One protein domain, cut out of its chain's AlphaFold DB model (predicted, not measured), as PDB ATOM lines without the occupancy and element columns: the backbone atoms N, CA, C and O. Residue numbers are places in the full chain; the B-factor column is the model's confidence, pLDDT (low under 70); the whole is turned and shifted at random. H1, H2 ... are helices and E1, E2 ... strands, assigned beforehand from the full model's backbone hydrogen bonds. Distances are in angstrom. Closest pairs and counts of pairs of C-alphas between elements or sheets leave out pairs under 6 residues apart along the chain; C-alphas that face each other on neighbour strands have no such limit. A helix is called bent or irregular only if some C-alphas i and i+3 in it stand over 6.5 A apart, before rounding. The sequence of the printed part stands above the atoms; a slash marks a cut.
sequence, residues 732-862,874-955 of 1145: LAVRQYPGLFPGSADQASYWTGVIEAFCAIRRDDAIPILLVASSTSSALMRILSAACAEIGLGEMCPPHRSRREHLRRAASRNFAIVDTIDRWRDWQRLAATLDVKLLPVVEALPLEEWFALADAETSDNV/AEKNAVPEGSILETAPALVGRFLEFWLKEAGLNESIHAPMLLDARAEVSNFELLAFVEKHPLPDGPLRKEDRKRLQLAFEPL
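Overview. This is residues 732 to 862 and 874 to 955 of the 1145 residues of the protein "DEAD/DEAH box helicase" of Pseudooceanicola flagellatus (UniProt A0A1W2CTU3). A small parallel sheet, E3 E2 E4, forms the core of a helical body, with H2 packed over one face and H4 over the other; H8 covers H1 and H2 on the side away from the sheet. Beyond the end of E4, H5 and the long kinked H6 make a second helical part, from which residues 855 to 862 of H5 stick out, and a small pair of strands, E1 and E6, lies to one side of the sheet. The printed part has 213 residues with eight named helices and six named strands in the order E1 H1 E2 H2 H3 E3 H4 E4 H5 E5 H6 H7 E6 H8, and its class is mostly helix. It is compact, with a radius of gyration of the C-alphas of 17.9 A, and only just elongated, spanning 57 by 38 by 37 A.

Along the chain. Strand E1, residues 732 to 734, begins at C-alpha 732 (191.662, 149.450, 95.232). H1 is residues 747 to 760, 19.9 A long, and E2 is residues 767 to 772, 16.0 A. H2, residues 778 to 790, measures 18.3 A, and H3, residues 803 to 813, 15.2 A. E3 is residues 817 to 820, H4 residues 821 to 833 with 19.7 A, and E4 residues 838 to 842 with 12.5 A. H5, residues 847 to 862, is 23.5 A long and ends at C-alpha 862 (171.872, 125.139, 112.207). E5 is residues 876 to 879. H6, residues 881 to 903, measures 24.4 A and has a kink of 76 degrees near residue 892. H7 is residues 917 to 920, E6 residues 931 to 934, and H8 residues 942 to 951, ending at C-alpha 951 (183.379, 173.705, 104.023). H4 and H6 are irregular: C-alphas 822 and 825 are 7.5 A apart, C-alphas 886 and 889 7.7 A.

Arrangement. In the sheet E3 E2 E4, N 770 and O 817 of E2 and E3 are 2.8 A apart, within hydrogen-bond range, as are N 771 and O 841 of E2 and E4, at 2.8 A. It is part of three layers, helices on both faces of a sheet: H1 and H2 on one face, H4 on the other. H2 lies over E3 at a height of 8.8 A over the sheet, and H4 has a height of 9.6 A. H3 only grazes the sheet, with residues 806 to 813. E2, H2 H3, E3 is a strand-helix-strand unit, two parallel neighbour strands with helices between; E3, H4, E4 is a split one, with E2 between its strands and a right-handed crossover. H8 touches H2, closest at the C-alphas of Ala 787 and Ala 951, 5.5 A, and touches residues 748 to 752 of H1. H6, the hub, touches H4, H5 and, only just, H7 with 3 pairs of C-alphas within 8 A. H5 and H6 stand about perpendicular at 76 degrees, with the C-alphas of Trp 850 and Leu 891 closest, 6.1 A. E1 and E6 are parallel neighbours, with N 732 and O 931 2.8 A apart, within hydrogen-bond range. E5 pairs with no named strand. Every O i to N i+4 pair is within hydrogen-bond range in H1, H2, H3 and H8; H4 has 7 of 9, H5 9 of 12, H6 15 of 19, and H7 is too short for such a pair.

Size, cuts and confidence. The C-alphas of Ser 812 and Val 862, the two farthest apart, are 58.3 A apart. Residues 863 to 873 are not printed, and C-alphas 862 and 874 are 18.8 A apart across the cut. The long links are E1 to H1, H2 to H3 and H6 to H7. Mean pLDDT of the printed part is 80.6; 30 residues are under 70, among them residues 736 to 743 and 857 to 862.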
ATOM      1  N   LEU A 732     191.737 149.096  93.819       89.00
ATOM      2  CA  LEU A 732     191.662 149.450  95.232       89.00
ATOM      3  C   LEU A 732     192.768 150.454  95.549       89.00
ATOM      4  O   LEU A 732     193.954 150.157  95.373       89.00
ATOM      5  N   ALA A 733     192.378 151.628  96.034       86.62
ATOM      6  CA  ALA A 733     193.307 152.646  96.488       86.62
ATOM      7  C   ALA A 733     193.999 152.190  97.786       86.62
ATOM      8  O   ALA A 733     193.335 151.902  98.779       86.62
ATOM      9  N   VAL A 734     195.332 152.120  97.780       82.19
ATOM     10  CA  VAL A 734     196.141 151.645  98.919       82.19
ATOM     11  C   VAL A 734     196.910 152.815  99.525       82.19
ATOM     12  O   VAL A 734     197.562 153.572  98.800       82.19
ATOM     13  N   ARG A 735     196.846 152.965 100.851       74.75
ATOM     14  CA  ARG A 735     197.472 154.055 101.604       74.75
ATOM     15  C   ARG A 735     198.809 153.604 102.199       74.75
ATOM     16  O   ARG A 735     199.096 152.421 102.359       74.75
ATOM     17  N   GLN A 736     199.661 154.567 102.555       63.41
ATOM     18  CA  GLN A 736     200.955 154.274 103.184       63.41
ATOM     19  C   GLN A 736     200.804 153.677 104.598       63.41
ATOM     20  O   GLN A 736     201.614 152.844 105.009       63.41
ATOM     21  N   TYR A 737     199.764 154.086 105.336       61.28
ATOM     22  CA  TYR A 737     199.465 153.607 106.687       61.28
ATOM     23  C   TYR A 737     198.094 152.920 106.712       61.28
ATOM     24  O   TYR A 737     197.085 153.614 106.575       61.28
ATOM     25  N   PRO A 738     198.032 151.592 106.919       53.97
ATOM     26  CA  PRO A 738     196.766 150.877 106.985       53.97
ATOM     27  C   PRO A 738     196.009 151.230 108.275       53.97
ATOM     28  O   PRO A 738     196.574 151.206 109.371       53.97
ATOM     29  N   GLY A 739     194.720 151.539 108.144       59.88
ATOM     30  CA  GLY A 739     193.782 151.826 109.232       59.88
ATOM     31  C   GLY A 739     192.360 151.901 108.677       59.88
ATOM     32  O   GLY A 739     192.203 152.079 107.475       59.88
ATOM     33  N   LEU A 740     191.332 151.754 109.523       56.97
ATOM     34  CA  LEU A 740     189.938 151.823 109.057       56.97
ATOM     35  C   LEU A 740     189.628 153.192 108.448       56.97
ATOM     36  O   LEU A 740     188.985 153.246 107.411       56.97
ATOM     37  N   PHE A 741     190.184 154.266 109.027       64.06
ATOM     38  CA  PHE A 741     190.166 155.628 108.487       64.06
ATOM     39  C   PHE A 741     191.443 156.376 108.915       64.06
ATOM     40  O   PHE A 741     191.430 157.172 109.862       64.06
ATOM     41  N   PRO A 742     192.601 156.084 108.292       57.50
ATOM     42  CA  PRO A 742     193.898 156.429 108.859       57.50
ATOM     43  C   PRO A 742     194.078 157.948 108.949       57.50
ATOM     44  O   PRO A 742     194.251 158.641 107.949       57.50
ATOM     45  N   GLY A 743     194.072 158.463 110.181       62.53
ATOM     46  CA  GLY A 743     194.247 159.884 110.484       62.53
ATOM     47  C   GLY A 743     192.972 160.721 110.552       62.53
ATOM     48  O   GLY A 743     193.082 161.911 110.840       62.53
ATOM     49  N   SER A 744     191.795 160.134 110.334       72.38
ATOM     50  CA  SER A 744     190.518 160.828 110.495       72.38
ATOM     51  C   SER A 744     190.136 160.901 111.972       72.38
ATOM     52  O   SER A 744     189.986 159.874 112.631       72.38
ATOM     53  N   ALA A 745     189.984 162.121 112.480       73.94
ATOM     54  CA  ALA A 745     189.523 162.410 113.834       73.94
ATOM     55  C   ALA A 745     188.011 162.687 113.897       73.94
ATOM     56  O   ALA A 745     187.406 162.757 114.957       73.94
ATOM     57  N   ASP A 746     187.356 162.865 112.759       76.94
ATOM     58  CA  ASP A 746     185.934 163.152 112.667       76.94
ATOM     59  C   ASP A 746     185.442 162.967 111.230       76.94
ATOM     60  O   ASP A 746     186.195 162.591 110.330       76.94
ATOM     61  N   GLN A 747     184.156 163.236 111.003       81.94
ATOM     62  CA  GLN A 747     183.578 163.186 109.663       81.94
ATOM     63  C   GLN A 747     184.232 164.218 108.728       81.94
ATOM     64  O   GLN A 747     184.471 163.909 107.566       81.94
ATOM     65  N   ALA A 748     184.585 165.410 109.217       85.88
ATOM     66  CA  ALA A 748     185.234 166.436 108.399       85.88
ATOM     67  C   ALA A 748     186.599 165.975 107.854       85.88
ATOM     68  O   ALA A 748     186.881 166.089 106.660       85.88
ATOM     69  N   SER A 749     187.443 165.406 108.709       81.81
ATOM     70  CA  SER A 749     188.756 164.863 108.345       81.81
ATOM     71  C   SER A 749     188.663 163.561 107.546       81.81
ATOM     72  O   SER A 749     189.518 163.324 106.693       81.81
ATOM     73  N   TYR A 750     187.617 162.752 107.741       85.19
ATOM     74  CA  TYR A 750     187.289 161.638 106.847       85.19
ATOM     75  C   TYR A 750     187.019 162.120 105.418       85.19
ATOM     76  O   TYR A 750     187.744 161.742 104.499       85.19
ATOM     77  N   TRP A 751     186.050 163.022 105.233       88.69
ATOM     78  CA  TRP A 751     185.695 163.544 103.909       88.69
ATOM     79  C   TRP A 751     186.827 164.352 103.272       88.69
ATOM     80  O   TRP A 751     187.014 164.291 102.059       88.69
ATOM     81  N   THR A 752     187.656 165.020 104.079       87.88
ATOM     82  CA  THR A 752     188.916 165.616 103.605       87.88
ATOM     83  C   THR A 752     189.836 164.548 103.014       87.88
ATOM     84  O   THR A 752     190.335 164.720 101.907       87.88
ATOM     85  N   GLY A 753     190.027 163.421 103.706       83.81
ATOM     86  CA  GLY A 753     190.843 162.303 103.227       83.81
ATOM     87  C   GLY A 753     190.260 161.573 102.008       83.81
ATOM     88  O   GLY A 753     191.028 161.021 101.214       83.81
ATOM     89  N   VAL A 754     188.933 161.566 101.847       88.38
ATOM     90  CA  VAL A 754     188.242 161.058 100.647       88.38
ATOM     91  C   VAL A 754     188.484 161.991  99.465       88.38
ATOM     92  O   VAL A 754     188.914 161.521  98.416       88.38
ATOM     93  N   ILE A 755     188.287 163.304  99.634       90.00
ATOM     94  CA  ILE A 755     188.559 164.289  98.578       90.00
ATOM     95  C   ILE A 755     190.045 164.288  98.205       90.00
ATOM     96  O   ILE A 755     190.365 164.325  97.025       90.00
ATOM     97  N   GLU A 756     190.962 164.181  99.171       86.88
ATOM     98  CA  GLU A 756     192.400 164.049  98.890       86.88
ATOM     99  C   GLU A 756     192.711 162.831  98.015       86.88
ATOM    100  O   GLU A 756     193.414 162.960  97.011       86.88
ATOM    101  N   ALA A 757     192.161 161.662  98.353       85.44
ATOM    102  CA  ALA A 757     192.333 160.459  97.542       85.44
ATOM    103  C   ALA A 757     191.704 160.626  96.151       85.44
ATOM    104  O   ALA A 757     192.324 160.294  95.143       85.44
ATOM    105  N   PHE A 758     190.506 161.203  96.090       89.12
ATOM    106  CA  PHE A 758     189.791 161.475  94.851       89.12
ATOM    107  C   PHE A 758     190.584 162.402  93.915       89.12
ATOM    108  O   PHE A 758     190.694 162.116  92.724       89.12
ATOM    109  N   CYS A 759     191.231 163.446  94.446       86.06
ATOM    110  CA  CYS A 759     192.154 164.303  93.695       86.06
ATOM    111  C   CYS A 759     193.326 163.527  93.097       86.06
ATOM    112  O   CYS A 759     193.723 163.790  91.965       86.06
ATOM    113  N   ALA A 760     193.893 162.596  93.864       83.81
ATOM    114  CA  ALA A 760     195.092 161.862  93.479       83.81
ATOM    115  C   ALA A 760     194.847 160.813  92.379       83.81
ATOM    116  O   ALA A 760     195.800 160.353  91.757       83.81
ATOM    117  N   ILE A 761     193.588 160.434  92.146       83.50
ATOM    118  CA  ILE A 761     193.172 159.395  91.189       83.50
ATOM    119  C   ILE A 761     192.711 159.984  89.845       83.50
ATOM    120  O   ILE A 761     192.450 159.250  88.889       83.50
ATOM    121  N   ARG A 762     192.608 161.312  89.744       77.75
ATOM    122  CA  ARG A 762     192.152 161.983  88.523       77.75
ATOM    123  C   ARG A 762     193.036 161.633  87.327       77.75
ATOM    124  O   ARG A 762     194.252 161.506  87.448       77.75
ATOM    125  N   ARG A 763     192.397 161.532  86.165       74.44
ATOM    126  CA  ARG A 763     193.052 161.321  84.876       74.44
ATOM    127  C   ARG A 763     192.660 162.451  83.930       74.44
ATOM    128  O   ARG A 763     191.580 163.016  84.075       74.44
ATOM    129  N   ASP A 764     193.527 162.766  82.978       74.38
ATOM    130  CA  ASP A 764     193.263 163.823  81.993       74.38
ATOM    131  C   ASP A 764     192.291 163.366  80.887       74.38
ATOM    132  O   ASP A 764     191.724 164.196  80.184       74.38
ATOM    133  N   ASP A 765     192.078 162.052  80.742       82.69
ATOM    134  CA  ASP A 765     191.272 161.427  79.686       82.69
ATOM    135  C   ASP A 765     189.814 161.122  80.078       82.69
ATOM    136  O   ASP A 765     189.052 160.628  79.242       82.69
ATOM    137  N   ALA A 766     189.411 161.412  81.321       89.44
ATOM    138  CA  ALA A 766     188.056 161.164  81.807       89.44
ATOM    139  C   ALA A 766     187.646 162.098  82.948       89.44
ATOM    140  O   ALA A 766     188.448 162.477  83.803       89.44
ATOM    141  N   ILE A 767     186.351 162.391  83.009       91.88
ATOM    142  CA  ILE A 767     185.743 163.187  84.066       91.88
ATOM    143  C   ILE A 767     185.502 162.306  85.299       91.88
ATOM    144  O   ILE A 767     184.747 161.331  85.227       91.88
ATOM    145  N   PRO A 768     186.133 162.608  86.447       91.56
ATOM    146  CA  PRO A 768     185.978 161.803  87.647       91.56
ATOM    147  C   PRO A 768     184.633 162.093  88.318       91.56
ATOM    148  O   PRO A 768     184.261 163.250  88.529       91.56
ATOM    149  N   ILE A 769     183.921 161.037  88.711       94.56
ATOM    150  CA  ILE A 769     182.720 161.140  89.542       94.56
ATOM    151  C   ILE A 769     182.944 160.430  90.875       94.56
ATOM    152  O   ILE A 769     183.291 159.250  90.919       94.56
ATOM    153  N   LEU A 770     182.753 161.162  91.971       95.06
ATOM    154  CA  LEU A 770     182.760 160.618  93.320       95.06
ATOM    155  C   LEU A 770     181.366 160.070  93.636       95.06
ATOM    156  O   LEU A 770     180.412 160.833  93.787       95.06
ATOM    157  N   LEU A 771     181.273 158.748  93.740       95.50
ATOM    158  CA  LEU A 771     180.068 158.000  94.074       95.50
ATOM    159  C   LEU A 771     180.060 157.686  95.571       95.50
ATOM    160  O   LEU A 771     180.805 156.826  96.052       95.50
ATOM    161  N   VAL A 772     179.201 158.384  96.309       92.69
ATOM    162  CA  VAL A 772     179.017 158.172  97.747       92.69
ATOM    163  C   VAL A 772     178.055 157.011  97.978       92.69
ATOM    164  O   VAL A 772     176.912 157.032  97.518       92.69
ATOM    165  N   ALA A 773     178.523 155.990  98.696       88.50
ATOM    166  CA  ALA A 773     177.739 154.792  99.005       88.50
ATOM    167  C   ALA A 773     177.350 154.719 100.491       88.50
ATOM    168  O   ALA A 773     176.329 154.121 100.854       88.50
ATOM    169  N   SER A 774     178.137 155.355 101.365       84.19
ATOM    170  CA  SER A 774     177.907 155.347 102.810       84.19
ATOM    171  C   SER A 774     176.643 156.106 103.238       84.19
ATOM    172  O   SER A 774     176.000 155.704 104.212       84.19
ATOM    173  N   SER A 775     176.211 157.123 102.483       83.25
ATOM    174  CA  SER A 775     175.043 157.954 102.807       83.25
ATOM    175  C   SER A 775     174.231 158.351 101.573       83.25
ATOM    176  O   SER A 775     174.775 158.568 100.494       83.25
ATOM    177  N   THR A 776     172.920 158.507 101.760       78.44
ATOM    178  CA  THR A 776     171.985 159.057 100.760       78.44
ATOM    179  C   THR A 776     171.551 160.489 101.101       78.44
ATOM    180  O   THR A 776     170.572 160.997 100.556       78.44
ATOM    181  N   SER A 777     172.233 161.150 102.044       81.31
ATOM    182  CA  SER A 777     171.887 162.498 102.500       81.31
ATOM    183  C   SER A 777     172.135 163.550 101.418       81.31
ATOM    184  O   SER A 777     173.274 163.828 101.040       81.31
ATOM    185  N   SER A 778     171.068 164.220 100.977       81.94
ATOM    186  CA  SER A 778     171.163 165.342 100.035       81.94
ATOM    187  C   SER A 778     171.910 166.543 100.628       81.94
ATOM    188  O   SER A 778     172.556 167.295  99.899       81.94
ATOM    189  N   ALA A 779     171.867 166.728 101.953       84.25
ATOM    190  CA  ALA A 779     172.651 167.753 102.636       84.25
ATOM    191  C   ALA A 779     174.155 167.462 102.545       84.25
ATOM    192  O   ALA A 779     174.922 168.372 102.238       84.25
ATOM    193  N   LEU A 780     174.560 166.201 102.732       87.50
ATOM    194  CA  LEU A 780     175.954 165.790 102.576       87.50
ATOM    195  C   LEU A 780     176.428 165.949 101.127       87.50
ATOM    196  O   LEU A 780     177.497 166.513 100.918       87.50
ATOM    197  N   MET A 781     175.627 165.531 100.136       89.44
ATOM    198  CA  MET A 781     175.989 165.692  98.719       89.44
ATOM    199  C   MET A 781     176.250 167.161  98.375       89.44
ATOM    200  O   MET A 781     177.273 167.476  97.781       89.44
ATOM    201  N   ARG A 782     175.391 168.083  98.839       86.81
ATOM    202  CA  ARG A 782     175.606 169.528  98.648       86.81
ATOM    203  C   ARG A 782     176.894 170.026  99.304       86.81
ATOM    204  O   ARG A 782     177.589 170.832  98.696       86.81
ATOM    205  N   ILE A 783     177.208 169.565 100.518       90.25
ATOM    206  CA  ILE A 783     178.447 169.935 101.217       90.25
ATOM    207  C   ILE A 783     179.670 169.423 100.449       90.25
ATOM    208  O   ILE A 783     180.626 170.171 100.278       90.25
ATOM    209  N   LEU A 784     179.637 168.190  99.940       92.44
ATOM    210  CA  LEU A 784     180.736 167.618  99.158       92.44
ATOM    211  C   LEU A 784     180.904 168.315  97.800       92.44
ATOM    212  O   LEU A 784     182.025 168.666  97.441       92.44
ATOM    213  N   SER A 785     179.814 168.593  97.076       91.06
ATOM    214  CA  SER A 785     179.861 169.382  95.838       91.06
ATOM    215  C   SER A 785     180.419 170.787  96.082       91.06
ATOM    216  O   SER A 785     181.274 171.248  95.326       91.06
ATOM    217  N   ALA A 786     179.988 171.452  97.161       89.62
ATOM    218  CA  ALA A 786     180.510 172.759  97.554       89.62
ATOM    219  C   ALA A 786     182.001 172.684  97.909       89.62
ATOM    220  O   ALA A 786     182.787 173.498  97.434       89.62
ATOM    221  N   ALA A 787     182.408 171.670  98.671       91.50
ATOM    222  CA  ALA A 787     183.799 171.439  99.034       91.50
ATOM    223  C   ALA A 787     184.689 171.234  97.797       91.50
ATOM    224  O   ALA A 787     185.752 171.845  97.711       91.50
ATOM    225  N   CYS A 788     184.241 170.450  96.807       91.75
ATOM    226  CA  CYS A 788     184.928 170.313  95.521       91.75
ATOM    227  C   CYS A 788     185.012 171.650  94.766       91.75
ATOM    228  O   CYS A 788     186.057 171.956  94.189       91.75
ATOM    229  N   ALA A 789     183.956 172.465  94.783       90.12
ATOM    230  CA  ALA A 789     183.952 173.776  94.135       90.12
ATOM    231  C   ALA A 789     184.928 174.774  94.789       90.12
ATOM    232  O   ALA A 789     185.672 175.452  94.083       90.12
ATOM    233  N   GLU A 790     185.004 174.811  96.121       89.56
ATOM    234  CA  GLU A 790     185.896 175.704  96.887       89.56
ATOM    235  C   GLU A 790     187.388 175.500  96.572       89.56
ATOM    236  O   GLU A 790     188.193 176.441  96.590       89.56
ATOM    237  N   ILE A 791     187.770 174.264  96.247       90.25
ATOM    238  CA  ILE A 791     189.144 173.910  95.867       90.25
ATOM    239  C   ILE A 791     189.359 173.868  94.346       90.25
ATOM    240  O   ILE A 791     190.424 173.462  93.885       90.25
ATOM    241  N   GLY A 792     188.373 174.316  93.560       86.94
ATOM    242  CA  GLY A 792     188.458 174.421  92.101       86.94
ATOM    243  C   GLY A 792     188.372 173.087  91.355       86.94
ATOM    244  O   GLY A 792     188.784 173.011  90.201       86.94
ATOM    245  N   LEU A 793     187.871 172.032  92.001       86.62
ATOM    246  CA  LEU A 793     187.641 170.728  91.373       86.62
ATOM    247  C   LEU A 793     186.240 170.580  90.801       86.62
ATOM    248  O   LEU A 793     186.033 169.696  89.986       86.62
ATOM    249  N   GLY A 794     185.285 171.374  91.264       86.69
ATOM    250  CA  GLY A 794     183.882 171.272  90.890       86.69
ATOM    251  C   GLY A 794     183.277 172.633  90.592       86.69
ATOM    252  O   GLY A 794     183.910 173.675  90.760       86.69
ATOM    253  N   GLU A 795     182.004 172.626  90.225       82.31
ATOM    254  CA  GLU A 795     181.169 173.821  90.243       82.31
ATOM    255  C   GLU A 795     179.958 173.597  91.145       82.31
ATOM    256  O   GLU A 795     179.426 172.491  91.248       82.31
ATOM    257  N   MET A 796     179.489 174.671  91.779       75.19
ATOM    258  CA  MET A 796     178.195 174.647  92.449       75.19
ATOM    259  C   MET A 796     177.091 174.558  91.398       75.19
ATOM    260  O   MET A 796     176.933 175.459  90.572       75.19
ATOM    261  N   CYS A 797     176.329 173.467  91.439       68.50
ATOM    262  CA  CYS A 797     175.204 173.240  90.544       68.50
ATOM    263  C   CYS A 797     173.960 174.000  91.055       68.50
ATOM    264  O   CYS A 797     173.504 173.735  92.174       68.50
ATOM    265  N   PRO A 798     173.403 174.959  90.290       66.50
ATOM    266  CA  PRO A 798     172.157 175.628  90.645       66.50
ATOM    267  C   PRO A 798     170.971 174.650  90.647       66.50
ATOM    268  O   PRO A 798     170.956 173.726  89.837       66.50
ATOM    269  N   PRO A 799     169.918 174.885  91.454       49.53
ATOM    270  CA  PRO A 799     168.783 173.959  91.574       49.53
ATOM    271  C   PRO A 799     168.027 173.676  90.266       49.53
ATOM    272  O   PRO A 799     167.381 172.644  90.147       49.53
ATOM    273  N   HIS A 800     168.078 174.600  89.304       53.00
ATOM    274  CA  HIS A 800     167.387 174.507  88.014       53.00
ATOM    275  C   HIS A 800     168.244 173.873  86.905       53.00
ATOM    276  O   HIS A 800     167.746 173.664  85.802       53.00
ATOM    277  N   ARG A 801     169.534 173.598  87.150       72.44
ATOM    278  CA  ARG A 801     170.435 173.069  86.119       72.44
ATOM    279  C   ARG A 801     170.173 171.581  85.907       72.44
ATOM    280  O   ARG A 801     170.211 170.789  86.849       72.44
ATOM    281  N   SER A 802     169.945 171.195  84.654       72.75
ATOM    282  CA  SER A 802     169.783 169.790  84.289       72.75
ATOM    283  C   SER A 802     171.101 169.022  84.459       72.75
ATOM    284  O   SER A 802     172.196 169.575  84.333       72.75
ATOM    285  N   ARG A 803     171.011 167.710  84.707       78.50
ATOM    286  CA  ARG A 803     172.196 166.835  84.786       78.50
ATOM    287  C   ARG A 803     172.985 166.825  83.473       78.50
ATOM    288  O   ARG A 803     174.211 166.808  83.521       78.50
ATOM    289  N   ARG A 804     172.293 166.908  82.325       77.06
ATOM    290  CA  ARG A 804     172.899 167.024  80.983       77.06
ATOM    291  C   ARG A 804     173.823 168.224  80.890       77.06
ATOM    292  O   ARG A 804     174.985 168.072  80.524       77.06
ATOM    293  N   GLU A 805     173.316 169.387  81.276       74.25
ATOM    294  CA  GLU A 805     174.095 170.619  81.254       74.25
ATOM    295  C   GLU A 805     175.247 170.571  82.261       74.25
ATOM    296  O   GLU A 805     176.372 170.952  81.945       74.25
ATOM    297  N   HIS A 806     175.014 170.021  83.456       82.25
ATOM    298  CA  HIS A 806     176.089 169.840  84.428       82.25
ATOM    299  C   HIS A 806     177.214 168.934  83.897       82.25
ATOM    300  O   HIS A 806     178.382 169.278  84.063       82.25
ATOM    301  N   LEU A 807     176.891 167.834  83.199       86.75
ATOM    302  CA  LEU A 807     177.900 166.952  82.601       86.75
ATOM    303  C   LEU A 807     178.689 167.638  81.484       86.75
ATOM    304  O   LEU A 807     179.909 167.509  81.448       86.75
ATOM    305  N   ARG A 808     178.025 168.390  80.596       81.44
ATOM    306  CA  ARG A 808     178.705 169.142  79.525       81.44
ATOM    307  C   ARG A 808     179.707 170.146  80.087       81.44
ATOM    308  O   ARG A 808     180.845 170.212  79.632       81.44
ATOM    309  N   ARG A 809     179.310 170.901  81.112       82.00
ATOM    310  CA  ARG A 809     180.193 171.869  81.782       82.00
ATOM    311  C   ARG A 809     181.328 171.187  82.530       82.00
ATOM    312  O   ARG A 809     182.455 171.682  82.523       82.00
ATOM    313  N   ALA A 810     181.036 170.055  83.165       87.56
ATOM    314  CA  ALA A 810     182.052 169.236  83.798       87.56
ATOM    315  C   ALA A 810     183.083 168.742  82.777       87.56
ATOM    316  O   ALA A 810     184.279 168.850  83.035       87.56
ATOM    317  N   ALA A 811     182.638 168.316  81.592       87.00
ATOM    318  CA  ALA A 811     183.507 167.922  80.491       87.00
ATOM    319  C   ALA A 811     184.371 169.085  79.975       87.00
ATOM    320  O   ALA A 811     185.589 168.950  79.902       87.00
ATOM    321  N   SER A 812     183.776 170.250  79.698       82.56
ATOM    322  CA  SER A 812     184.507 171.391  79.125       82.56
ATOM    323  C   SER A 812     185.519 172.026  80.080       82.56
ATOM    324  O   SER A 812     186.542 172.552  79.647       82.56
ATOM    325  N   ARG A 813     185.259 171.977  81.391       82.25
ATOM    326  CA  ARG A 813     186.126 172.572  82.425       82.25
ATOM    327  C   ARG A 813     186.950 171.549  83.201       82.25
ATOM    328  O   ARG A 813     187.670 171.934  84.122       82.25
ATOM    329  N   ASN A 814     186.842 170.268  82.849       85.00
ATOM    330  CA  ASN A 814     187.408 169.145  83.595       85.00
ATOM    331  C   ASN A 814     187.059 169.222  85.098       85.00
ATOM    332  O   ASN A 814     187.933 169.161  85.970       85.00
ATOM    333  N   PHE A 815     185.777 169.429  85.405       90.75
ATOM    334  CA  PHE A 815     185.267 169.422  86.774       90.75
ATOM    335  C   PHE A 815     184.784 168.036  87.175       90.75
ATOM    336  O   PHE A 815     184.207 167.306  86.383       90.75
ATOM    337  N   ALA A 816     184.992 167.694  88.438       90.62
ATOM    338  CA  ALA A 816     184.482 166.491  89.049       90.62
ATOM    339  C   ALA A 816     182.990 166.602  89.375       90.62
ATOM    340  O   ALA A 816     182.485 167.673  89.719       90.62
ATOM    341  N   ILE A 817     182.320 165.453  89.348       93.06
ATOM    342  CA  ILE A 817     180.921 165.304  89.752       93.06
ATOM    343  C   ILE A 817     180.880 164.575  91.098       93.06
ATOM    344  O   ILE A 817     181.710 163.708  91.367       93.06
ATOM    345  N   VAL A 818     179.921 164.919  91.957       93.25
ATOM    346  CA  VAL A 818     179.669 164.213  93.221       93.25
ATOM    347  C   VAL A 818     178.200 163.825  93.268       93.25
ATOM    348  O   VAL A 818     177.340 164.692  93.137       93.25
ATOM    349  N   ASP A 819     177.914 162.540  93.454       92.44
ATOM    350  CA  ASP A 819     176.549 162.036  93.605       92.44
ATOM    351  C   ASP A 819     176.547 160.706  94.380       92.44
ATOM    352  O   ASP A 819     177.585 160.157  94.748       92.44
ATOM    353  N   THR A 820     175.364 160.175  94.643       90.69
ATOM    354  CA  THR A 820     175.174 158.849  95.234       90.69
ATOM    355  C   THR A 820     175.420 157.741  94.212       90.69
ATOM    356  O   THR A 820     175.167 157.905  93.016       90.69
ATOM    357  N   ILE A 821     175.860 156.572  94.684       88.94
ATOM    358  CA  ILE A 821     176.075 155.410  93.809       88.94
ATOM    359  C   ILE A 821     174.803 154.980  93.055       88.94
ATOM    360  O   ILE A 821     174.888 154.564  91.902       88.94
ATOM    361  N   ASP A 822     173.623 155.170  93.653       82.50
ATOM    362  CA  ASP A 822     172.331 154.829  93.043       82.50
ATOM    363  C   ASP A 822     172.050 155.640  91.756       82.50
ATOM    364  O   ASP A 822     171.223 155.247  90.934       82.50
ATOM    365  N   ARG A 823     172.753 156.764  91.547       85.69
ATOM    366  CA  ARG A 823     172.645 157.618  90.351       85.69
ATOM    367  C   ARG A 823     173.672 157.311  89.265       85.69
ATOM    368  O   ARG A 823     173.594 157.913  88.194       85.69
ATOM    369  N   TRP A 824     174.604 156.384  89.486       90.00
ATOM    370  CA  TRP A 824     175.686 156.096  88.538       90.00
ATOM    371  C   TRP A 824     175.179 155.767  87.124       90.00
ATOM    372  O   TRP A 824     175.647 156.361  86.155       90.00
ATOM    373  N   ARG A 825     174.165 154.903  86.987       81.94
ATOM    374  CA  ARG A 825     173.605 154.536  85.671       81.94
ATOM    375  C   ARG A 825     172.980 155.701  84.912       81.94
ATOM    376  O   ARG A 825     172.998 155.716  83.682       81.94
ATOM    377  N   ASP A 826     172.398 156.665  85.621       79.88
ATOM    378  CA  ASP A 826     171.853 157.865  84.985       79.88
ATOM    379  C   ASP A 826     172.988 158.704  84.390       79.88
ATOM    380  O   ASP A 826     172.900 159.133  83.241       79.88
ATOM    381  N   TRP A 827     174.076 158.879  85.147       87.31
ATOM    382  CA  TRP A 827     175.277 159.569  84.680       87.31
ATOM    383  C   TRP A 827     175.940 158.846  83.514       87.31
ATOM    384  O   TRP A 827     176.317 159.492  82.546       87.31
ATOM    385  N   GLN A 828     176.027 157.520  83.560       84.69
ATOM    386  CA  GLN A 828     176.624 156.719  82.496       84.69
ATOM    387  C   GLN A 828     175.834 156.803  81.182       84.69
ATOM    388  O   GLN A 828     176.426 157.020  80.126       84.69
ATOM    389  N   ARG A 829     174.498 156.689  81.238       76.06
ATOM    390  CA  ARG A 829     173.630 156.867  80.059       76.06
ATOM    391  C   ARG A 829     173.781 158.264  79.474       76.06
ATOM    392  O   ARG A 829     173.948 158.423  78.269       76.06
ATOM    393  N   LEU A 830     173.774 159.275  80.336       76.06
ATOM    394  CA  LEU A 830     173.944 160.657  79.922       76.06
ATOM    395  C   LEU A 830     175.322 160.907  79.291       76.06
ATOM    396  O   LEU A 830     175.416 161.571  78.262       76.06
ATOM    397  N   ALA A 831     176.378 160.341  79.873       83.69
ATOM    398  CA  ALA A 831     177.738 160.432  79.364       83.69
ATOM    399  C   ALA A 831     177.872 159.798  77.978       83.69
ATOM    400  O   ALA A 831     178.446 160.420  77.092       83.69
ATOM    401  N   ALA A 832     177.245 158.639  77.752       76.62
ATOM    402  CA  ALA A 832     177.193 158.007  76.435       76.62
ATOM    403  C   ALA A 832     176.491 158.888  75.384       76.62
ATOM    404  O   ALA A 832     176.959 158.978  74.253       76.62
ATOM    405  N   THR A 833     175.411 159.592  75.753       70.00
ATOM    406  CA  THR A 833     174.727 160.528  74.832       70.00
ATOM    407  C   THR A 833     175.507 161.810  74.536       70.00
ATOM    408  O   THR A 833     175.136 162.545  73.625       70.00
ATOM    409  N   LEU A 834     176.531 162.120  75.333       73.56
ATOM    410  CA  LEU A 834     177.369 163.314  75.193       73.56
ATOM    411  C   LEU A 834     178.804 162.980  74.752       73.56
ATOM    412  O   LEU A 834     179.634 163.880  74.725       73.56
ATOM    413  N   ASP A 835     179.097 161.705  74.482       78.31
ATOM    414  CA  ASP A 835     180.446 161.157  74.270       78.31
ATOM    415  C   ASP A 835     181.480 161.579  75.341       78.31
ATOM    416  O   ASP A 835     182.668 161.780  75.091       78.31
ATOM    417  N   VAL A 836     181.026 161.708  76.591       85.25
ATOM    418  CA  VAL A 836     181.889 162.035  77.732       85.25
ATOM    419  C   VAL A 836     182.358 160.745  78.398       85.25
ATOM    420  O   VAL A 836     181.565 159.871  78.738       85.25
ATOM    421  N   LYS A 837     183.661 160.628  78.659       90.44
ATOM    422  CA  LYS A 837     184.221 159.500  79.418       90.44
ATOM    423  C   LYS A 837     184.166 159.805  80.910       90.44
ATOM    424  O   LYS A 837     184.735 160.799  81.354       90.44
ATOM    425  N   LEU A 838     183.498 158.949  81.682       92.44
ATOM    426  CA  LEU A 838     183.442 159.046  83.143       92.44
ATOM    427  C   LEU A 838     184.400 158.049  83.805       92.44
ATOM    428  O   LEU A 838     184.486 156.892  83.392       92.44
ATOM    429  N   LEU A 839     185.063 158.484  84.877       92.88
ATOM    430  CA  LEU A 839     185.824 157.628  85.786       92.88
ATOM    431  C   LEU A 839     185.046 157.469  87.107       92.88
ATOM    432  O   LEU A 839     185.003 158.420  87.893       92.88
ATOM    433  N   PRO A 840     184.440 156.297  87.378       94.69
ATOM    434  CA  PRO A 840     183.721 156.070  88.625       94.69
ATOM    435  C   PRO A 840     184.684 155.848  89.796       94.69
ATOM    436  O   PRO A 840     185.488 154.913  89.789       94.69
ATOM    437  N   VAL A 841     184.569 156.681  90.832       94.06
ATOM    438  CA  VAL A 841     185.309 156.544  92.092       94.06
ATOM    439  C   VAL A 841     184.325 156.306  93.231       94.06
ATOM    440  O   VAL A 841     183.564 157.193  93.597       94.06
ATOM    441  N   VAL A 842     184.333 155.105  93.797       94.62
ATOM    442  CA  VAL A 842     183.424 154.676  94.861       94.62
ATOM    443  C   VAL A 842     184.074 154.903  96.221       94.62
ATOM    444  O   VAL A 842     185.151 154.378  96.504       94.62
ATOM    445  N   GLU A 843     183.389 155.651  97.081       92.00
ATOM    446  CA  GLU A 843     183.870 155.967  98.426       92.00
ATOM    447  C   GLU A 843     183.888 154.753  99.376       92.00
ATOM    448  O   GLU A 843     184.906 154.526 100.028       92.00
ATOM    449  N   ALA A 844     182.821 153.947  99.428       89.12
ATOM    450  CA  ALA A 844     182.711 152.809 100.348       89.12
ATOM    451  C   ALA A 844     182.026 151.581  99.719       89.12
ATOM    452  O   ALA A 844     181.139 151.708  98.875       89.12
ATOM    453  N   LEU A 845     182.397 150.382 100.173       89.38
ATOM    454  CA  LEU A 845     181.721 149.121  99.861       89.38
ATOM    455  C   LEU A 845     180.567 148.860 100.852       89.38
ATOM    456  O   LEU A 845     180.669 149.213 102.032       89.38
ATOM    457  N   PRO A 846     179.476 148.195 100.434       88.06
ATOM    458  CA  PRO A 846     178.337 147.885 101.304       88.06
ATOM    459  C   PRO A 846     178.596 146.638 102.177       88.06
ATOM    460  O   PRO A 846     177.801 145.699 102.196       88.06
ATOM    461  N   LEU A 847     179.718 146.621 102.907       87.06
ATOM    462  CA  LEU A 847     180.165 145.467 103.702       87.06
ATOM    463  C   LEU A 847     179.129 145.015 104.740       87.06
ATOM    464  O   LEU A 847     179.000 143.823 104.995       87.06
ATOM    465  N   GLU A 848     178.370 145.942 105.323       86.62
ATOM    466  CA  GLU A 848     177.341 145.631 106.317       86.62
ATOM    467  C   GLU A 848     176.133 144.918 105.693       86.62
ATOM    468  O   GLU A 848     175.566 144.017 106.308       86.62
ATOM    469  N   GLU A 849     175.761 145.277 104.459       86.31
ATOM    470  CA  GLU A 849     174.697 144.590 103.713       86.31
ATOM    471  C   GLU A 849     175.163 143.189 103.293       86.31
ATOM    472  O   GLU A 849     174.425 142.217 103.436       86.31
ATOM    473  N   TRP A 850     176.416 143.056 102.846       87.62
ATOM    474  CA  TRP A 850     177.008 141.755 102.515       87.62
ATOM    475  C   TRP A 850     177.131 140.836 103.732       87.62
ATOM    476  O   TRP A 850     176.878 139.636 103.620       87.62
ATOM    477  N   PHE A 851     177.483 141.388 104.894       87.00
ATOM    478  CA  PHE A 851     177.520 140.638 106.146       87.00
ATOM    479  C   PHE A 851     176.132 140.108 106.510       87.00
ATOM    480  O   PHE A 851     175.984 138.917 106.766       87.00
ATOM    481  N   ALA A 852     175.114 140.972 106.477       84.81
ATOM    482  CA  ALA A 852     173.736 140.587 106.755       84.81
ATOM    483  C   ALA A 852     173.234 139.478 105.813       84.81
ATOM    484  O   ALA A 852     172.592 138.528 106.261       84.81
ATOM    485  N   LEU A 853     173.579 139.558 104.523       80.12
ATOM    486  CA  LEU A 853     173.284 138.511 103.543       80.12
ATOM    487  C   LEU A 853     173.946 137.171 103.904       80.12
ATOM    488  O   LEU A 853     173.290 136.134 103.859       80.12
ATOM    489  N   ALA A 854     175.227 137.176 104.281       81.12
ATOM    490  CA  ALA A 854     175.948 135.958 104.651       81.12
ATOM    491  C   ALA A 854     175.461 135.348 105.984       81.12
ATOM    492  O   ALA A 854     175.352 134.124 106.105       81.12
ATOM    493  N   ASP A 855     175.147 136.181 106.978       80.19
ATOM    494  CA  ASP A 855     174.646 135.755 108.292       80.19
ATOM    495  C   ASP A 855     173.274 135.070 108.187       80.19
ATOM    496  O   ASP A 855     173.065 133.973 108.723       80.19
ATOM    497  N   ALA A 856     172.364 135.667 107.414       74.12
ATOM    498  CA  ALA A 856     171.028 135.133 107.180       74.12
ATOM    499  C   ALA A 856     171.053 133.733 106.526       74.12
ATOM    500  O   ALA A 856     170.204 132.895 106.829       74.12
ATOM    501  N   GLU A 857     172.051 133.437 105.684       69.00
ATOM    502  CA  GLU A 857     172.217 132.119 105.055       69.00
ATOM    503  C   GLU A 857     172.814 131.052 105.985       69.00
ATOM    504  O   GLU A 857     172.396 129.896 105.966       69.00
ATOM    505  N   THR A 858     173.818 131.393 106.798       67.50
ATOM    506  CA  THR A 858     174.492 130.399 107.663       67.50
ATOM    507  C   THR A 858     173.576 129.851 108.761       67.50
ATOM    508  O   THR A 858     173.704 128.686 109.156       67.50
ATOM    509  N   SER A 859     172.591 130.647 109.183       58.78
ATOM    510  CA  SER A 859     171.549 130.264 110.139       58.78
ATOM    511  C   SER A 859     170.694 129.063 109.670       58.78
ATOM    512  O   SER A 859     170.185 128.316 110.507       58.78
ATOM    513  N   ASP A 860     170.597 128.785 108.360       48.34
ATOM    514  CA  ASP A 860     169.866 127.627 107.802       48.34
ATOM    515  C   ASP A 860     170.556 126.274 108.062       48.34
ATOM    516  O   ASP A 860     169.888 125.247 108.225       48.34
ATOM    517  N   ASN A 861     171.892 126.243 108.148       47.34
ATOM    518  CA  ASN A 861     172.625 125.000 108.426       47.34
ATOM    519  C   ASN A 861     172.433 124.523 109.874       47.34
ATOM    520  O   ASN A 861     172.579 123.334 110.160       47.34
ATOM    521  N   VAL A 862     172.078 125.435 110.784       45.12
ATOM    522  CA  VAL A 862     171.872 125.139 112.207       45.12
ATOM    523  C   VAL A 862     170.413 124.753 112.489       45.12
ATOM    524  O   VAL A 862     170.166 123.811 113.248       45.12
ATOM    525  N   ALA A 874     161.016 139.490 119.265       57.03
ATOM    526  CA  ALA A 874     162.106 139.945 118.396       57.03
ATOM    527  C   ALA A 874     163.384 140.261 119.196       57.03
ATOM    528  O   ALA A 874     163.475 141.289 119.873       57.03
ATOM    529  N   GLU A 875     164.360 139.357 119.139       63.09
ATOM    530  CA  GLU A 875     165.653 139.528 119.794       63.09
ATOM    531  C   GLU A 875     166.471 140.544 118.985       63.09
ATOM    532  O   GLU A 875     166.612 140.415 117.763       63.09
ATOM    533  N   LYS A 876     166.939 141.603 119.659       72.75
ATOM    534  CA  LYS A 876     167.737 142.680 119.062       72.75
ATOM    535  C   LYS A 876     169.208 142.407 119.342       72.75
ATOM    536  O   LYS A 876     169.619 142.475 120.497       72.75
ATOM    537  N   ASN A 877     169.994 142.179 118.294       78.94
ATOM    538  CA  ASN A 877     171.422 141.905 118.414       78.94
ATOM    539  C   ASN A 877     172.231 142.979 117.684       78.94
ATOM    540  O   ASN A 877     172.128 143.137 116.470       78.94
ATOM    541  N   ALA A 878     173.043 143.732 118.425       77.31
ATOM    542  CA  ALA A 878     174.020 144.648 117.843       77.31
ATOM    543  C   ALA A 878     175.218 143.853 117.306       77.31
ATOM    544  O   ALA A 878     175.774 143.023 118.024       77.31
ATOM    545  N   VAL A 879     175.626 144.122 116.066       80.44
ATOM    546  CA  VAL A 879     176.791 143.486 115.443       80.44
ATOM    547  C   VAL A 879     178.006 144.399 115.616       80.44
ATOM    548  O   VAL A 879     177.973 145.540 115.147       80.44
ATOM    549  N   PRO A 880     179.084 143.939 116.277       72.88
ATOM    550  CA  PRO A 880     180.319 144.706 116.383       72.88
ATOM    551  C   PRO A 880     180.967 144.926 115.012       72.88
ATOM    552  O   PRO A 880     181.016 144.012 114.188       72.88
ATOM    553  N   GLU A 881     181.556 146.104 114.792       75.62
ATOM    554  CA  GLU A 881     182.281 146.407 113.546       75.62
ATOM    555  C   GLU A 881     183.414 145.410 113.279       75.62
ATOM    556  O   GLU A 881     183.617 144.974 112.148       75.62
ATOM    557  N   GLY A 882     184.093 144.961 114.340       73.12
ATOM    558  CA  GLY A 882     185.149 143.960 114.242       73.12
ATOM    559  C   GLY A 882     184.712 142.654 113.571       73.12
ATOM    560  O   GLY A 882     185.479 142.103 112.790       73.12
ATOM    561  N   SER A 883     183.474 142.197 113.791       79.00
ATOM    562  CA  SER A 883     182.948 140.967 113.177       79.00
ATOM    563  C   SER A 883     182.728 141.111 111.666       79.00
ATOM    564  O   SER A 883     182.979 140.181 110.897       79.00
ATOM    565  N   ILE A 884     182.298 142.295 111.224       83.06
ATOM    566  CA  ILE A 884     182.128 142.612 109.799       83.06
ATOM    567  C   ILE A 884     183.504 142.681 109.122       83.06
ATOM    568  O   ILE A 884     183.694 142.152 108.031       83.06
ATOM    569  N   LEU A 885     184.491 143.283 109.789       78.88
ATOM    570  CA  LEU A 885     185.853 143.425 109.264       78.88
ATOM    571  C   LEU A 885     186.624 142.104 109.216       78.88
ATOM    572  O   LEU A 885     187.374 141.871 108.271       78.88
ATOM    573  N   GLU A 886     186.426 141.229 110.201       79.50
ATOM    574  CA  GLU A 886     187.013 139.886 110.217       79.50
ATOM    575  C   GLU A 886     186.546 139.052 109.013       79.50
ATOM    576  O   GLU A 886     187.332 138.316 108.420       79.50
ATOM    577  N   THR A 887     185.285 139.214 108.605       82.19
ATOM    578  CA  THR A 887     184.689 138.486 107.473       82.19
ATOM    579  C   THR A 887     184.802 139.222 106.134       82.19
ATOM    580  O   THR A 887     184.565 138.619 105.086       82.19
ATOM    581  N   ALA A 888     185.222 140.492 106.130       82.25
ATOM    582  CA  ALA A 888     185.298 141.348 104.947       82.25
ATOM    583  C   ALA A 888     185.966 140.702 103.713       82.25
ATOM    584  O   ALA A 888     185.364 140.779 102.642       82.25
ATOM    585  N   PRO A 889     187.140 140.034 103.786       80.88
ATOM    586  CA  PRO A 889     187.735 139.421 102.594       80.88
ATOM    587  C   PRO A 889     186.872 138.311 101.972       80.88
ATOM    588  O   PRO A 889     186.765 138.242 100.747       80.88
ATOM    589  N   ALA A 890     186.189 137.498 102.786       82.06
ATOM    590  CA  ALA A 890     185.233 136.506 102.292       82.06
ATOM    591  C   ALA A 890     183.984 137.162 101.677       82.06
ATOM    592  O   ALA A 890     183.507 136.715 100.634       82.06
ATOM    593  N   LEU A 891     183.484 138.245 102.282       84.88
ATOM    594  CA  LEU A 891     182.353 139.012 101.748       84.88
ATOM    595  C   LEU A 891     182.691 139.644 100.391       84.88
ATOM    596  O   LEU A 891     181.929 139.497  99.440       84.88
ATOM    597  N   VAL A 892     183.855 140.292 100.274       83.94
ATOM    598  CA  VAL A 892     184.322 140.906  99.021       83.94
ATOM    599  C   VAL A 892     184.468 139.848  97.930       83.94
ATOM    600  O   VAL A 892     183.925 140.025  96.843       83.94
ATOM    601  N   GLY A 893     185.141 138.729  98.216       79.38
ATOM    602  CA  GLY A 893     185.332 137.663  97.229       79.38
ATOM    603  C   GLY A 893     184.028 137.038  96.732       79.38
ATOM    604  O   GLY A 893     183.970 136.544  95.610       79.38
ATOM    605  N   ARG A 894     182.972 137.089  97.549       79.62
ATOM    606  CA  ARG A 894     181.660 136.532  97.223       79.62
ATOM    607  C   ARG A 894     180.732 137.512  96.503       79.62
ATOM    608  O   ARG A 894     180.015 137.100  95.596       79.62
ATOM    609  N   PHE A 895     180.702 138.777  96.919       82.56
ATOM    610  CA  PHE A 895     179.655 139.720  96.507       82.56
ATOM    611  C   PHE A 895     180.142 140.860  95.604       82.56
ATOM    612  O   PHE A 895     179.308 141.494  94.957       82.56
ATOM    613  N   LEU A 896     181.453 141.125  95.512       84.50
ATOM    614  CA  LEU A 896     181.973 142.285  94.777       84.50
ATOM    615  C   LEU A 896     181.591 142.265  93.294       84.50
ATOM    616  O   LEU A 896     181.097 143.263  92.782       84.50
ATOM    617  N   GLU A 897     181.803 141.144  92.601       80.56
ATOM    618  CA  GLU A 897     181.508 141.046  91.166       80.56
ATOM    619  C   GLU A 897     180.022 141.279  90.875       80.56
ATOM    620  O   GLU A 897     179.673 142.056  89.984       80.56
ATOM    621  N   PHE A 898     179.152 140.629  91.648       77.69
ATOM    622  CA  PHE A 898     177.708 140.792  91.530       77.69
ATOM    623  C   PHE A 898     177.294 142.241  91.798       77.69
ATOM    624  O   PHE A 898     176.548 142.827  91.022       77.69
ATOM    625  N   TRP A 899     177.837 142.855  92.848       83.56
ATOM    626  CA  TRP A 899     177.526 144.236  93.194       83.56
ATOM    627  C   TRP A 899     178.006 145.244  92.138       83.56
ATOM    628  O   TRP A 899     177.281 146.187  91.832       83.56
ATOM    629  N   LEU A 900     179.179 145.038  91.528       84.44
ATOM    630  CA  LEU A 900     179.653 145.880  90.423       84.44
ATOM    631  C   LEU A 900     178.710 145.814  89.212       84.44
ATOM    632  O   LEU A 900     178.475 146.841  88.575       84.44
ATOM    633  N   LYS A 901     178.150 144.633  88.916       77.12
ATOM    634  CA  LYS A 901     177.136 144.440  87.865       77.12
ATOM    635  C   LYS A 901     175.816 145.117  88.229       77.12
ATOM    636  O   LYS A 901     175.314 145.932  87.463       77.12
ATOM    637  N   GLU A 902     175.307 144.863  89.433       76.81
ATOM    638  CA  GLU A 902     174.079 145.476  89.957       76.81
ATOM    639  C   GLU A 902     174.144 147.003  89.985       76.81
ATOM    640  O   GLU A 902     173.155 147.660  89.662       76.81
ATOM    641  N   ALA A 903     175.301 147.580  90.313       81.19
ATOM    642  CA  ALA A 903     175.511 149.021  90.294       81.19
ATOM    643  C   ALA A 903     175.679 149.587  88.870       81.19
ATOM    644  O   ALA A 903     175.476 150.781  88.684       81.19
ATOM    645  N   GLY A 904     176.026 148.768  87.867       80.31
ATOM    646  CA  GLY A 904     176.364 149.200  86.501       80.31
ATOM    647  C   GLY A 904     177.814 149.676  86.336       80.31
ATOM    648  O   GLY A 904     178.160 150.337  85.362       80.31
ATOM    649  N   LEU A 905     178.690 149.376  87.297       86.69
ATOM    650  CA  LEU A 905     180.097 149.796  87.287       86.69
ATOM    651  C   LEU A 905     180.962 148.961  86.324       86.69
ATOM    652  O   LEU A 905     182.030 149.409  85.914       86.69
ATOM    653  N   ASN A 906     180.507 147.765  85.944       79.00
ATOM    654  CA  ASN A 906     181.165 146.872  84.980       79.00
ATOM    655  C   ASN A 906     181.055 147.346  83.517       79.00
ATOM    656  O   ASN A 906     181.896 146.993  82.690       79.00
ATOM    657  N   GLU A 907     180.018 148.119  83.198       75.88
ATOM    658  CA  GLU A 907     179.765 148.684  81.866       75.88
ATOM    659  C   GLU A 907     180.553 149.983  81.617       75.88
ATOM    660  O   GLU A 907     180.522 150.545  80.520       75.88
ATOM    661  N   SER A 908     181.247 150.483  82.641       81.38
ATOM    662  CA  SER A 908     182.078 151.676  82.547       81.38
ATOM    663  C   SER A 908     183.232 151.475  81.564       81.38
ATOM    664  O   SER A 908     183.904 150.443  81.569       81.38
ATOM    665  N   ILE A 909     183.532 152.512  80.776       82.62
ATOM    666  CA  ILE A 909     184.712 152.539  79.896       82.62
ATOM    667  C   ILE A 909     186.000 152.456  80.729       82.62
ATOM    668  O   ILE A 909     187.027 151.996  80.240       82.62
ATOM    669  N   HIS A 910     185.977 152.935  81.977       87.25
ATOM    670  CA  HIS A 910     187.123 152.935  82.888       87.25
ATOM    671  C   HIS A 910     186.851 152.061  84.107       87.25
ATOM    672  O   HIS A 910     185.751 152.084  84.660       87.25
ATOM    673  N   ALA A 911     187.870 151.314  84.540       89.06
ATOM    674  CA  ALA A 911     187.762 150.463  85.715       89.06
ATOM    675  C   ALA A 911     187.442 151.315  86.958       89.06
ATOM    676  O   ALA A 911     188.085 152.351  87.160       89.06
ATOM    677  N   PRO A 912     186.471 150.901  87.788       92.06
ATOM    678  CA  PRO A 912     186.091 151.668  88.961       92.06
ATOM    679  C   PRO A 912     187.217 151.688  89.993       92.06
ATOM    680  O   PRO A 912     187.892 150.679  90.217       92.06
ATOM    681  N   MET A 913     187.394 152.841  90.633       91.94
ATOM    682  CA  MET A 913     188.328 153.017  91.739       91.94
ATOM    683  C   MET A 913     187.590 152.925  93.074       91.94
ATOM    684  O   MET A 913     186.628 153.649  93.298       91.94
ATOM    685  N   LEU A 914     188.062 152.075  93.978       91.44
ATOM    686  CA  LEU A 914     187.503 151.860  95.309       91.44
ATOM    687  C   LEU A 914     188.382 152.556  96.355       91.44
ATOM    688  O   LEU A 914     189.584 152.297  96.420       91.44
ATOM    689  N   LEU A 915     187.784 153.417  97.183       88.56
ATOM    690  CA  LEU A 915     188.480 154.169  98.240       88.56
ATOM    691  C   LEU A 915     188.324 153.572  99.647       88.56
ATOM    692  O   LEU A 915     188.894 154.116 100.596       88.56
ATOM    693  N   ASP A 916     187.559 152.486  99.794       85.88
ATOM    694  CA  ASP A 916     187.193 151.931 101.100       85.88
ATOM    695  C   ASP A 916     188.410 151.359 101.844       85.88
ATOM    696  O   ASP A 916     188.882 150.251 101.572       85.88
ATOM    697  N   ALA A 917     188.896 152.104 102.836       76.31
ATOM    698  CA  ALA A 917     190.046 151.723 103.649       76.31
ATOM    699  C   ALA A 917     189.787 150.472 104.516       76.31
ATOM    700  O   ALA A 917     190.732 149.804 104.941       76.31
ATOM    701  N   ARG A 918     188.525 150.072 104.725       77.94
ATOM    702  CA  ARG A 918     188.181 148.831 105.439       77.94
ATOM    703  C   ARG A 918     188.565 147.587 104.644       77.94
ATOM    704  O   ARG A 918     188.942 146.578 105.235       77.94
ATOM    705  N   ALA A 919     188.542 147.670 103.314       74.25
ATOM    706  CA  ALA A 919     189.026 146.599 102.447       74.25
ATOM    707  C   ALA A 919     190.562 146.452 102.537       74.25
ATOM    708  O   ALA A 919     191.099 145.350 102.458       74.25
ATOM    709  N   GLU A 920     191.294 147.538 102.792       68.38
ATOM    710  CA  GLU A 920     192.761 147.530 102.864       68.38
ATOM    711  C   GLU A 920     193.321 146.665 104.012       68.38
ATOM    712  O   GLU A 920     194.417 146.112 103.897       68.38
ATOM    713  N   VAL A 921     192.564 146.484 105.103       61.22
ATOM    714  CA  VAL A 921     192.997 145.755 106.314       61.22
ATOM    715  C   VAL A 921     193.357 144.284 106.022       61.22
ATOM    716  O   VAL A 921     194.230 143.723 106.691       61.22
ATOM    717  N   SER A 922     192.787 143.693 104.965       61.03
ATOM    718  CA  SER A 922     192.987 142.290 104.553       61.03
ATOM    719  C   SER A 922     193.775 142.148 103.238       61.03
ATOM    720  O   SER A 922     193.574 141.214 102.461       61.03
ATOM    721  N   ASN A 923     194.714 143.075 102.997       59.94
ATOM    722  CA  ASN A 923     195.424 143.358 101.735       59.94
ATOM    723  C   ASN A 923     196.030 142.175 100.934       59.94
ATOM    724  O   ASN A 923     196.441 142.359  99.785       59.94
ATOM    725  N   PHE A 924     196.182 140.989 101.527       62.78
ATOM    726  CA  PHE A 924     196.718 139.805 100.842       62.78
ATOM    727  C   PHE A 924     195.627 138.947 100.194       62.78
ATOM    728  O   PHE A 924     195.857 138.395  99.124       62.78
ATOM    729  N   GLU A 925     194.442 138.872 100.799       65.81
ATOM    730  CA  GLU A 925     193.347 138.004 100.343       65.81
ATOM    731  C   GLU A 925     192.508 138.664  99.240       65.81
ATOM    732  O   GLU A 925     191.913 137.984  98.409       65.81
ATOM    733  N   LEU A 926     192.535 139.999  99.166       70.00
ATOM    734  CA  LEU A 926     191.807 140.767  98.153       70.00
ATOM    735  C   LEU A 926     192.499 140.838  96.785       70.00
ATOM    736  O   LEU A 926     191.852 141.176  95.797       70.00
ATOM    737  N   LEU A 927     193.787 140.483  96.694       68.00
ATOM    738  CA  LEU A 927     194.575 140.525  95.448       68.00
ATOM    739  C   LEU A 927     193.990 139.667  94.313       68.00
ATOM    740  O   LEU A 927     194.302 139.894  93.146       68.00
ATOM    741  N   ALA A 928     193.162 138.674  94.645       73.06
ATOM    742  CA  ALA A 928     192.469 137.862  93.652       73.06
ATOM    743  C   ALA A 928     191.362 138.639  92.909       73.06
ATOM    744  O   ALA A 928     191.030 138.277  91.782       73.06
ATOM    745  N   PHE A 929     190.827 139.704  93.515       76.94
ATOM    746  CA  PHE A 929     189.607 140.386  93.073       76.94
ATOM    747  C   PHE A 929     189.830 141.840  92.629       76.94
ATOM    748  O   PHE A 929     189.038 142.351  91.840       76.94
ATOM    749  N   VAL A 930     190.895 142.503  93.099       85.31
ATOM    750  CA  VAL A 930     191.180 143.925  92.821       85.31
ATOM    751  C   VAL A 930     192.639 144.154  92.409       85.31
ATOM    752  O   VAL A 930     193.539 143.429  92.838       85.31
ATOM    753  N   GLU A 931     192.892 145.196  91.618       88.06
ATOM    754  CA  GLU A 931     194.238 145.705  91.329       88.06
ATOM    755  C   GLU A 931     194.622 146.817  92.309       88.06
ATOM    756  O   GLU A 931     193.804 147.654  92.671       88.06
ATOM    757  N   LYS A 932     195.874 146.850  92.773       86.38
ATOM    758  CA  LYS A 932     196.311 147.865  93.745       86.38
ATOM    759  C   LYS A 932     196.699 149.153  93.045       86.38
ATOM    760  O   LYS A 932     197.562 149.139  92.171       86.38
ATOM    761  N   HIS A 933     196.153 150.264  93.520       86.56
ATOM    762  CA  HIS A 933     196.554 151.597  93.106       86.56
ATOM    763  C   HIS A 933     197.144 152.354  94.307       86.56
ATOM    764  O   HIS A 933     196.391 152.803  95.173       86.56
ATOM    765  N   PRO A 934     198.477 152.491  94.421       84.56
ATOM    766  CA  PRO A 934     199.072 153.241  95.521       84.56
ATOM    767  C   PRO A 934     198.679 154.718  95.414       84.56
ATOM    768  O   PRO A 934     198.819 155.326  94.353       84.56
ATOM    769  N   LEU A 935     198.185 155.300  96.506       80.69
ATOM    770  CA  LEU A 935     197.929 156.736  96.559       80.69
ATOM    771  C   LEU A 935     199.249 157.479  96.816       80.69
ATOM    772  O   LEU A 935     199.939 157.157  97.786       80.69
ATOM    773  N   PRO A 936     199.632 158.451  95.968       70.19
ATOM    774  CA  PRO A 936     200.826 159.249  96.200       70.19
ATOM    775  C   PRO A 936     200.672 160.107  97.463       70.19
ATOM    776  O   PRO A 936     199.633 160.729  97.681       70.19
ATOM    777  N   ASP A 937     201.737 160.196  98.263       56.31
ATOM    778  CA  ASP A 937     201.841 161.141  99.381       56.31
ATOM    779  C   ASP A 937     202.026 162.570  98.831       56.31
ATOM    780  O   ASP A 937     203.125 163.124  98.812       56.31
ATOM    781  N   GLY A 938     200.954 163.168  98.312       59.53
ATOM    782  CA  GLY A 938     200.938 164.531  97.784       59.53
ATOM    783  C   GLY A 938     199.783 165.310  98.403       59.53
ATOM    784  O   GLY A 938     198.639 165.070  98.026       59.53
ATOM    785  N   PRO A 939     200.021 166.215  99.370       60.34
ATOM    786  CA  PRO A 939     198.930 166.877 100.063       60.34
ATOM    787  C   PRO A 939     198.235 167.849  99.108       60.34
ATOM    788  O   PRO A 939     198.901 168.576  98.362       60.34
ATOM    789  N   LEU A 940     196.905 167.933  99.207       72.81
ATOM    790  CA  LEU A 940     196.188 169.153  98.839       72.81
ATOM    791  C   LEU A 940     196.995 170.363  99.321       72.81
ATOM    792  O   LEU A 940     197.585 170.338 100.412       72.81
ATOM    793  N   ARG A 941     197.036 171.435  98.522       83.31
ATOM    794  CA  ARG A 941     197.741 172.653  98.936       83.31
ATOM    795  C   ARG A 941     197.216 173.057 100.313       83.31
ATOM    796  O   ARG A 941     196.028 172.921 100.594       83.31
ATOM    797  N   LYS A 942     198.092 173.573 101.180       82.44
ATOM    798  CA  LYS A 942     197.698 173.986 102.543       82.44
ATOM    799  C   LYS A 942     196.476 174.912 102.540       82.44
ATOM    800  O   LYS A 942     195.686 174.864 103.475       82.44
ATOM    801  N   GLU A 943     196.341 175.730 101.500       85.75
ATOM    802  CA  GLU A 943     195.188 176.600 101.284       85.75
ATOM    803  C   GLU A 943     193.911 175.817 100.953       85.75
ATOM    804  O   GLU A 943     192.895 176.008 101.614       85.75
ATOM    805  N   ASP A 944     193.975 174.871 100.013       87.81
ATOM    806  CA  ASP A 944     192.844 174.009  99.654       87.81
ATOM    807  C   ASP A 944     192.369 173.196 100.871       87.81
ATOM    808  O   ASP A 944     191.174 173.105 101.139       87.81
ATOM    809  N   ARG A 945     193.300 172.696 101.696       85.50
ATOM    810  CA  ARG A 945     192.963 171.995 102.944       85.50
ATOM    811  C   ARG A 945     192.249 172.899 103.960       85.50
ATOM    812  O   ARG A 945     191.333 172.435 104.631       85.50
ATOM    813  N   LYS A 946     192.622 174.180 104.069       86.00
ATOM    814  CA  LYS A 946     191.900 175.150 104.919       86.00
ATOM    815  C   LYS A 946     190.493 175.427 104.397       86.00
ATOM    816  O   LYS A 946     189.562 175.504 105.192       86.00
ATOM    817  N   ARG A 947     190.325 175.550 103.076       90.00
ATOM    818  CA  ARG A 947     189.002 175.723 102.455       90.00
ATOM    819  C   ARG A 947     188.099 174.521 102.711       90.00
ATOM    820  O   ARG A 947     186.953 174.709 103.100       90.00
ATOM    821  N   LEU A 948     188.635 173.304 102.603       89.44
ATOM    822  CA  LEU A 948     187.907 172.089 102.982       89.44
ATOM    823  C   LEU A 948     187.526 172.070 104.466       89.44
ATOM    824  O   LEU A 948     186.399 171.721 104.795       89.44
ATOM    825  N   GLN A 949     188.429 172.480 105.364       85.12
ATOM    826  CA  GLN A 949     188.115 172.567 106.796       85.12
ATOM    827  C   GLN A 949     186.938 173.509 107.085       85.12
ATOM    828  O   GLN A 949     186.113 173.179 107.935       85.12
ATOM    829  N   LEU A 950     186.847 174.638 106.374       86.38
ATOM    830  CA  LEU A 950     185.713 175.564 106.464       86.38
ATOM    831  C   LEU A 950     184.438 174.952 105.865       86.38
ATOM    832  O   LEU A 950     183.395 174.965 106.509       86.38
ATOM    833  N   ALA A 951     184.523 174.351 104.673       87.38
ATOM    834  CA  ALA A 951     183.379 173.705 104.023       87.38
ATOM    835  C   ALA A 951     182.795 172.550 104.860       87.38
ATOM    836  O   ALA A 951     181.588 172.305 104.839       87.38
ATOM    837  N   PHE A 952     183.641 171.857 105.627       90.88
ATOM    838  CA  PHE A 952     183.262 170.747 106.497       90.88
ATOM    839  C   PHE A 952     183.060 171.126 107.969       90.88
ATOM    840  O   PHE A 952     182.910 170.225 108.793       90.88
ATOM    841  N   GLU A 953     182.997 172.414 108.321       85.75
ATOM    842  CA  GLU A 953     182.684 172.872 109.687       85.75
ATOM    843  C   GLU A 953     181.457 172.157 110.304       85.75
ATOM    844  O   GLU A 953     181.573 171.673 111.434       85.75
ATOM    845  N   PRO A 954     180.331 171.939 109.583       83.75
ATOM    846  CA  PRO A 954     179.168 171.227 110.130       83.75
ATOM    847  C   PRO A 954     179.426 169.757 110.503       83.75
ATOM    848  O   PRO A 954     178.642 169.151 111.229       83.75
ATOM    849  N   LEU A 955     180.501 169.161 109.984       83.44
ATOM    850  CA  LEU A 955     180.862 167.757 110.183       83.44
ATOM    851  C   LEU A 955     181.889 167.560 111.311       83.44
ATOM    852  O   LEU A 955     182.181 166.411 111.675       83.44
TER     853      LEU A 955